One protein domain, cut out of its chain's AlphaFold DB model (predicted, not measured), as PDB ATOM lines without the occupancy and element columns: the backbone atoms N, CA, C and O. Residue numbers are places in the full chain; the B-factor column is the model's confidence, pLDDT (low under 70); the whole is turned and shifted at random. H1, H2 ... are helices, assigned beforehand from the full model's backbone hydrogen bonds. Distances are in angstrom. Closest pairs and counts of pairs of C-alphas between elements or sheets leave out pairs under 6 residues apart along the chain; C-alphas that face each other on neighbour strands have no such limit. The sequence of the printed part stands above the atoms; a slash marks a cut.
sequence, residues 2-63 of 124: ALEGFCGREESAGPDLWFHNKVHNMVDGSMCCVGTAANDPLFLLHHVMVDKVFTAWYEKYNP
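What this domain is: This is residues 2 to 63 of the 124 residues of the protein "Tyrosinase_Cu-bd domain-containing protein" of Dibothriocephalus latus (UniProt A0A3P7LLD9). Two helices running opposite ways, the short H1 and the long H3, lie loosely side by side, with the very short H2 at the turn between them. Before H1, residues 2 to 18 have no named element and make a wide loop, whose residues 9 to 16 lie on the side of H1 away from H3; at the other extreme, residues 55 to 63, of which 55 to 61 belong to H3, stick out. The printed part has 62 residues with three named helices, in the order H1, H2, H3, and no named strand; its class is all helix. It is only just loose, close to compact, with a radius of gyration of the C-alphas of 12.7 A, and flat, spanning 36 by 29 by 14 A.

How they stand to each other: Go past the opening loop to H1, residues 19 to 27, then to H2, residues 29 to 32: they touch only at the corner by their tight link, and their closest C-alphas, those of His 24 and Cys 32, are 4.6 A apart. Go on to H3, residues 42 to 61, which only just touches H1, with 3 pairs of C-alphas within 8 A and with its residues 46 to 50 alone. Look there at the closest C-alphas, those of His 20 and Val 50, 6.8 A apart. H1 and H3 stand at a shallow tilt of 13 degrees, opposite ways. H2 and H3 are close but not clearly touching, the closest C-alphas being those of Met 31 and Phe 43 at 7.0 A. In H1 and H3 every O i to N i+4 pair is within hydrogen-bond range; H2 is too short for such a pair.

Where its parts are: Find C-alpha 19 at (-41.120, 50.539, 23.344); from there H1 runs 12.7 A to C-alpha 27. H2 spans 5.9 A from Gly 29 to Cys 32. Find C-alpha 42 at (-49.414, 38.296, 23.940), where H3 begins; it runs 28.9 A to C-alpha 61 at (-26.433, 50.340, 36.672).

The domain as a whole: The two C-alphas farthest apart are those of Gly 29 and Asn 62, at 37.0 A. The printed part has no cut, and neither link between helices is long. The mean pLDDT of the printed part is 89.2; look for values under 70 at residues 9 to 16.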
ATOM      1  N   ALA A   2     -39.159  56.407  29.527       89.12
ATOM      2  CA  ALA A   2     -38.601  55.953  28.237       89.12
ATOM      3  C   ALA A   2     -38.965  54.496  27.871       89.12
ATOM      4  O   ALA A   2     -39.534  54.267  26.809       89.12
ATOM      5  N   LEU A   3     -38.707  53.524  28.760       93.12
ATOM      6  CA  LEU A   3     -39.048  52.108  28.522       93.12
ATOM      7  C   LEU A   3     -40.565  51.873  28.418       93.12
ATOM      8  O   LEU A   3     -41.017  51.086  27.592       93.12
ATOM      9  N   GLU A   4     -41.337  52.597  29.227       94.19
ATOM     10  CA  GLU A   4     -42.806  52.596  29.200       94.19
ATOM     11  C   GLU A   4     -43.359  53.069  27.846       94.19
ATOM     12  O   GLU A   4     -44.382  52.575  27.387       94.19
ATOM     13  N   GLY A   5     -42.637  53.954  27.152       91.56
ATOM     14  CA  GLY A   5     -42.968  54.369  25.789       91.56
ATOM     15  C   GLY A   5     -43.436  55.812  25.638       91.56
ATOM     16  O   GLY A   5     -43.797  56.203  24.529       91.56
ATOM     17  N   PHE A   6     -43.386  56.602  26.715       86.94
ATOM     18  CA  PHE A   6     -43.795  58.010  26.720       86.94
ATOM     19  C   PHE A   6     -42.691  58.986  26.286       86.94
ATOM     20  O   PHE A   6     -42.948  60.153  25.994       86.94
ATOM     21  N   CYS A   7     -41.435  58.533  26.271       82.44
ATOM     22  CA  CYS A   7     -40.301  59.329  25.805       82.44
ATOM     23  C   CYS A   7     -39.570  58.580  24.692       82.44
ATOM     24  O   CYS A   7     -39.172  57.429  24.873       82.44
ATOM     25  N   GLY A   8     -39.369  59.254  23.562       71.69
ATOM     26  CA  GLY A   8     -38.635  58.746  22.408       71.69
ATOM     27  C   GLY A   8     -37.757  59.824  21.786       71.69
ATOM     28  O   GLY A   8     -37.597  60.912  22.336       71.69
ATOM     29  N   ARG A   9     -37.156  59.509  20.640       66.62
ATOM     30  CA  ARG A   9     -36.294  60.444  19.911       66.62
ATOM     31  C   ARG A   9     -37.164  61.569  19.329       66.62
ATOM     32  O   ARG A   9     -38.165  61.267  18.682       66.62
ATOM     33  N   GLU A  10     -36.776  62.830  19.551       60.22
ATOM     34  CA  GLU A  10     -37.577  64.037  19.238       60.22
ATOM     35  C   GLU A  10     -38.129  64.077  17.801       60.22
ATOM     36  O   GLU A  10     -39.198  64.618  17.547       60.22
ATOM     37  N   GLU A  11     -37.415  63.463  16.862       62.09
ATOM     38  CA  GLU A  11     -37.684  63.482  15.416       62.09
ATOM     39  C   GLU A  11     -38.765  62.478  14.975       62.09
ATOM     40  O   GLU A  11     -39.055  62.347  13.787       62.09
ATOM     41  N   SER A  12     -39.353  61.735  15.910       56.28
ATOM     42  CA  SER A  12     -40.231  60.615  15.594       56.28
ATOM     43  C   SER A  12     -41.505  60.630  16.446       56.28
ATOM     44  O   SER A  12     -41.468  60.794  17.660       56.28
ATOM     45  N   ALA A  13     -42.638  60.523  15.748       52.72
ATOM     46  CA  ALA A  13     -43.977  60.941  16.153       52.72
ATOM     47  C   ALA A  13     -44.441  60.526  17.564       52.72
ATOM     48  O   ALA A  13     -44.366  59.357  17.927       52.72
ATOM     49  N   GLY A  14     -45.047  61.495  18.267       57.50
ATOM     50  CA  GLY A  14     -46.072  61.319  19.305       57.50
ATOM     51  C   GLY A  14     -45.601  60.833  20.691       57.50
ATOM     52  O   GLY A  14     -44.762  59.939  20.776       57.50
ATOM     53  N   PRO A  15     -46.173  61.359  21.793       56.28
ATOM     54  CA  PRO A  15     -45.793  61.005  23.166       56.28
ATOM     55  C   PRO A  15     -46.176  59.582  23.630       56.28
ATOM     56  O   PRO A  15     -46.052  59.320  24.812       56.28
ATOM     57  N   ASP A  16     -46.584  58.651  22.755       61.03
ATOM     58  CA  ASP A  16     -47.139  57.335  23.151       61.03
ATOM     59  C   ASP A  16     -46.763  56.166  22.218       61.03
ATOM     60  O   ASP A  16     -47.438  55.136  22.168       61.03
ATOM     61  N   LEU A  17     -45.704  56.307  21.417       73.12
ATOM     62  CA  LEU A  17     -45.439  55.401  20.289       73.12
ATOM     63  C   LEU A  17     -44.087  54.682  20.370       73.12
ATOM     64  O   LEU A  17     -43.554  54.246  19.345       73.12
ATOM     65  N   TRP A  18     -43.542  54.513  21.579       85.81
ATOM     66  CA  TRP A  18     -42.239  53.871  21.798       85.81
ATOM     67  C   TRP A  18     -42.327  52.619  22.665       85.81
ATOM     68  O   TRP A  18     -43.276  52.445  23.420       85.81
ATOM     69  N   PHE A  19     -41.338  51.733  22.516       90.81
ATOM     70  CA  PHE A  19     -41.120  50.539  23.344       90.81
ATOM     71  C   PHE A  19     -42.410  49.819  23.772       90.81
ATOM     72  O   PHE A  19     -43.094  49.256  22.915       90.81
ATOM     73  N   HIS A  20     -42.733  49.830  25.068       95.25
ATOM     74  CA  HIS A  20     -43.898  49.157  25.631       95.25
ATOM     75  C   HIS A  20     -45.211  49.632  24.988       95.25
ATOM     76  O   HIS A  20     -45.924  48.803  24.417       95.25
ATOM     77  N   ASN A  21     -45.483  50.943  24.972       93.94
ATOM     78  CA  ASN A  21     -46.707  51.496  24.378       93.94
ATOM     79  C   ASN A  21     -46.810  51.208  22.870       93.94
ATOM     80  O   ASN A  21     -47.896  50.934  22.360       93.94
ATOM     81  N   LYS A  22     -45.683  51.195  22.141       92.06
ATOM     82  CA  LYS A  22     -45.678  50.892  20.699       92.06
ATOM     83  C   LYS A  22     -46.217  49.501  20.394       92.06
ATOM     84  O   LYS A  22     -46.960  49.346  19.432       92.06
ATOM     85  N   VAL A  23     -45.811  48.492  21.164       93.81
ATOM     86  CA  VAL A  23     -46.244  47.109  20.922       93.81
ATOM     87  C   VAL A  23     -47.725  46.951  21.238       93.81
ATOM     88  O   VAL A  23     -48.437  46.391  20.409       93.81
ATOM     89  N   HIS A  24     -48.203  47.522  22.349       96.00
ATOM     90  CA  HIS A  24     -49.637  47.575  22.659       96.00
ATOM     91  C   HIS A  24     -50.452  48.165  21.501       96.00
ATOM     92  O   HIS A  24     -51.411  47.551  21.039       96.00
ATOM     93  N   ASN A  25     -50.020  49.313  20.972       92.94
ATOM     94  CA  ASN A  25     -50.715  50.004  19.885       92.94
ATOM     95  C   ASN A  25     -50.583  49.303  18.521       92.94
ATOM     96  O   ASN A  25     -51.486  49.393  17.700       92.94
ATOM     97  N   MET A  26     -49.468  48.616  18.261       92.94
ATOM     98  CA  MET A  26     -49.223  47.908  16.998       92.94
ATOM     99  C   MET A  26     -50.042  46.621  16.871       92.94
ATOM    100  O   MET A  26     -50.449  46.282  15.763       92.94
ATOM    101  N   VAL A  27     -50.232  45.885  17.972       94.88
ATOM    102  CA  VAL A  27     -51.064  44.669  17.970       94.88
ATOM    103  C   VAL A  27     -52.547  45.026  17.827       94.88
ATOM    104  O   VAL A  27     -53.285  44.281  17.187       94.88
ATOM    105  N   ASP A  28     -52.943  46.192  18.350       93.38
ATOM    106  CA  ASP A  28     -54.312  46.713  18.307       93.38
ATOM    107  C   ASP A  28     -55.321  45.796  19.045       93.38
ATOM    108  O   ASP A  28     -54.941  44.919  19.830       93.38
ATOM    109  N   GLY A  29     -56.624  46.027  18.882       94.81
ATOM    110  CA  GLY A  29     -57.675  45.193  19.467       94.81
ATOM    111  C   GLY A  29     -57.672  45.227  20.998       94.81
ATOM    112  O   GLY A  29     -57.650  46.295  21.607       94.81
ATOM    113  N   SER A  30     -57.706  44.063  21.659       96.12
ATOM    114  CA  SER A  30     -57.657  44.018  23.129       96.12
ATOM    115  C   SER A  30     -56.348  44.574  23.687       96.12
ATOM    116  O   SER A  30     -56.383  45.166  24.766       96.12
ATOM    117  N   MET A  31     -55.234  44.432  22.953       96.06
ATOM    118  CA  MET A  31     -53.884  44.812  23.388       96.06
ATOM    119  C   MET A  31     -53.633  46.317  23.453       96.06
ATOM    120  O   MET A  31     -52.779  46.724  24.241       96.06
ATOM    121  N   CYS A  32     -54.352  47.151  22.697       93.38
ATOM    122  CA  CYS A  32     -54.142  48.605  22.732       93.38
ATOM    123  C   CYS A  32     -54.840  49.288  23.916       93.38
ATOM    124  O   CYS A  32     -54.505  50.413  24.284       93.38
ATOM    125  N   CYS A  33     -55.805  48.611  24.539       94.38
ATOM    126  CA  CYS A  33     -56.641  49.188  25.580       94.38
ATOM    127  C   CYS A  33     -56.204  48.719  26.973       94.38
ATOM    128  O   CYS A  33     -56.270  47.534  27.293       94.38
ATOM    129  N   VAL A  34     -55.834  49.667  27.843       94.12
ATOM    130  CA  VAL A  34     -55.304  49.415  29.203       94.12
ATOM    131  C   VAL A  34     -56.173  48.444  30.013       94.12
ATOM    132  O   VAL A  34     -55.650  47.560  30.682       94.12
ATOM    133  N   GLY A  35     -57.501  48.576  29.937       96.44
ATOM    134  CA  GLY A  35     -58.432  47.734  30.696       96.44
ATOM    135  C   GLY A  35     -58.617  46.313  30.155       96.44
ATOM    136  O   GLY A  35     -59.193  45.479  30.847       96.44
ATOM    137  N   THR A  36     -58.165  46.029  28.932       97.62
ATOM    138  CA  THR A  36     -58.388  44.739  28.257       97.62
ATOM    139  C   THR A  36     -57.114  44.074  27.767       97.62
ATOM    140  O   THR A  36     -57.184  42.923  27.344       97.62
ATOM    141  N   ALA A  37     -55.964  44.750  27.823       98.00
ATOM    142  CA  ALA A  37     -54.713  44.251  27.260       98.00
ATOM    143  C   ALA A  37     -54.341  42.876  27.819       98.00
ATOM    144  O   ALA A  37     -54.029  41.970  27.055       98.00
ATOM    145  N   ALA A  38     -54.500  42.681  29.130       97.62
ATOM    146  CA  ALA A  38     -54.223  41.408  29.795       97.62
ATOM    147  C   ALA A  38     -55.146  40.239  29.381       97.62
ATOM    148  O   ALA A  38     -54.861  39.100  29.745       97.62
ATOM    149  N   ASN A  39     -56.226  40.482  28.625       98.06
ATOM    150  CA  ASN A  39     -57.063  39.413  28.065       98.06
ATOM    151  C   ASN A  39     -56.422  38.742  26.839       98.06
ATOM    152  O   ASN A  39     -56.846  37.652  26.454       98.06
ATOM    153  N   ASP A  40     -55.430  39.381  26.213       98.00
ATOM    154  CA  ASP A  40     -54.662  38.805  25.112       98.00
ATOM    155  C   ASP A  40     -53.408  38.100  25.664       98.00
ATOM    156  O   ASP A  40     -52.621  38.729  26.377       98.00
ATOM    157  N   PRO A  41     -53.157  36.817  25.350       97.00
ATOM    158  CA  PRO A  41     -51.975  36.105  25.841       97.00
ATOM    159  C   PRO A  41     -50.637  36.726  25.397       97.00
ATOM    160  O   PRO A  41     -49.618  36.495  26.056       97.00
ATOM    161  N   LEU A  42     -50.608  37.537  24.331       97.38
ATOM    162  CA  LEU A  42     -49.414  38.296  23.940       97.38
ATOM    163  C   LEU A  42     -48.969  39.287  25.021       97.38
ATOM    164  O   LEU A  42     -47.777  39.594  25.095       97.38
ATOM    165  N   PHE A  43     -49.882  39.735  25.889       98.31
ATOM    166  CA  PHE A  43     -49.583  40.608  27.022       98.31
ATOM    167  C   PHE A  43     -48.471  40.041  27.904       98.31
ATOM    168  O   PHE A  43     -47.521  40.748  28.236       98.31
ATOM    169  N   LEU A  44     -48.555  38.750  28.243       97.94
ATOM    170  CA  LEU A  44     -47.579  38.103  29.114       97.94
ATOM    171  C   LEU A  44     -46.189  38.097  28.471       97.94
ATOM    172  O   LEU A  44     -45.216  38.501  29.099       97.94
ATOM    173  N   LEU A  45     -46.098  37.684  27.204       96.50
ATOM    174  CA  LEU A  45     -44.824  37.633  26.479       96.50
ATOM    175  C   LEU A  45     -44.206  39.027  26.321       96.50
ATOM    176  O   LEU A  45     -42.997  39.197  26.485       96.50
ATOM    177  N   HIS A  46     -45.038  40.031  26.039       96.50
ATOM    178  CA  HIS A  46     -44.612  41.422  25.933       96.50
ATOM    179  C   HIS A  46     -44.085  41.966  27.266       96.50
ATOM    180  O   HIS A  46     -42.979  42.503  27.313       96.50
ATOM    181  N   HIS A  47     -44.813  41.777  28.369       98.00
ATOM    182  CA  HIS A  47     -44.382  42.272  29.678       98.00
ATOM    183  C   HIS A  47     -43.169  41.524  30.244       98.00
ATOM    184  O   HIS A  47     -42.342  42.155  30.894       98.00
ATOM    185  N   VAL A  48     -42.989  40.236  29.930       96.56
ATOM    186  CA  VAL A  48     -41.739  39.510  30.230       96.56
ATOM    187  C   VAL A  48     -40.557  40.124  29.470       96.56
ATOM    188  O   VAL A  48     -39.473  40.284  30.022       96.56
ATOM    189  N   MET A  49     -40.744  40.543  28.214       94.94
ATOM    190  CA  MET A  49     -39.697  41.254  27.473       94.94
ATOM    191  C   MET A  49     -39.396  42.637  28.076       94.94
ATOM    192  O   MET A  49     -38.231  43.025  28.164       94.94
ATOM    193  N   VAL A  50     -40.418  43.382  28.507       96.62
ATOM    194  CA  VAL A  50     -40.238  44.673  29.198       96.62
ATOM    195  C   VAL A  50     -39.472  44.486  30.511       96.62
ATOM    196  O   VAL A  50     -38.518  45.223  30.764       96.62
ATOM    197  N   ASP A  51     -39.821  43.469  31.299       97.00
ATOM    198  CA  ASP A  51     -39.120  43.110  32.534       97.00
ATOM    199  C   ASP A  51     -37.670  42.675  32.277       97.00
ATOM    200  O   ASP A  51     -36.761  43.099  32.987       97.00
ATOM    201  N   LYS A  52     -37.406  41.923  31.202       95.06
ATOM    202  CA  LYS A  52     -36.040  41.580  30.779       95.06
ATOM    203  C   LYS A  52     -35.194  42.823  30.489       95.06
ATOM    204  O   LYS A  52     -34.037  42.893  30.899       95.06
ATOM    205  N   VAL A  53     -35.753  43.816  29.791       94.56
ATOM    206  CA  VAL A  53     -35.049  45.084  29.523       94.56
ATOM    207  C   VAL A  53     -34.808  45.861  30.821       94.56
ATOM    208  O   VAL A  53     -33.718  46.401  31.012       94.56
ATOM    209  N   PHE A  54     -35.790  45.891  31.725       95.56
ATOM    210  CA  PHE A  54     -35.636  46.503  33.045       95.56
ATOM    211  C   PHE A  54     -34.557  45.802  33.883       95.56
ATOM    212  O   PHE A  54     -33.703  46.470  34.462       95.56
ATOM    213  N   THR A  55     -34.527  44.469  33.866       95.31
ATOM    214  CA  THR A  55     -33.522  43.643  34.546       95.31
ATOM    215  C   THR A  55     -32.124  43.951  34.028       95.31
ATOM    216  O   THR A  55     -31.236  44.250  34.819       95.31
ATOM    217  N   ALA A  56     -31.927  43.979  32.707       94.19
ATOM    218  CA  ALA A  56     -30.630  44.314  32.122       94.19
ATOM    219  C   ALA A  56     -30.157  45.729  32.507       94.19
ATOM    220  O   ALA A  56     -28.969  45.952  32.736       94.19
ATOM    221  N   TRP A  57     -31.078  46.695  32.613       93.94
ATOM    222  CA  TRP A  57     -30.761  48.024  33.140       93.94
ATOM    223  C   TRP A  57     -30.375  47.972  34.627       93.94
ATOM    224  O   TRP A  57     -29.363  48.561  35.009       93.94
ATOM    225  N   TYR A  58     -31.132  47.247  35.451       95.31
ATOM    226  CA  TYR A  58     -30.853  47.106  36.879       95.31
ATOM    227  C   TYR A  58     -29.477  46.472  37.120       95.31
ATOM    228  O   TYR A  58     -28.680  47.015  37.878       95.31
ATOM    229  N   GLU A  59     -29.154  45.378  36.424       93.06
ATOM    230  CA  GLU A  59     -27.858  44.693  36.530       93.06
ATOM    231  C   GLU A  59     -26.690  45.583  36.090       93.06
ATOM    232  O   GLU A  59     -25.627  45.575  36.709       93.06
ATOM    233  N   LYS A  60     -26.888  46.377  35.033       92.06
ATOM    234  CA  LYS A  60     -25.851  47.258  34.493       92.06
ATOM    235  C   LYS A  60     -25.541  48.447  35.394       92.06
ATOM    236  O   LYS A  60     -24.380  48.836  35.511       92.06
ATOM    237  N   TYR A  61     -26.572  49.069  35.960       94.69
ATOM    238  CA  TYR A  61     -26.433  50.340  36.672       94.69
ATOM    239  C   TYR A  61     -26.500  50.205  38.193       94.69
ATOM    240  O   TYR A  61     -26.075  51.133  38.877       94.69
ATOM    241  N   ASN A  62     -26.999  49.079  38.713       95.12
ATOM    242  CA  ASN A  62     -27.217  48.818  40.137       95.12
ATOM    243  C   ASN A  62     -27.792  50.047  40.876       95.12
ATOM    244  O   ASN A  62     -27.136  50.614  41.758       95.12
ATOM    245  N   PRO A  63     -28.975  50.526  40.454       96.44
ATOM    246  CA  PRO A  63     -29.539  51.790  40.914       96.44
ATOM    247  C   PRO A  63     -29.816  51.762  42.420       96.44
ATOM    248  O   PRO A  63     -30.268  50.761  42.978       96.44
TER     249      PRO A  63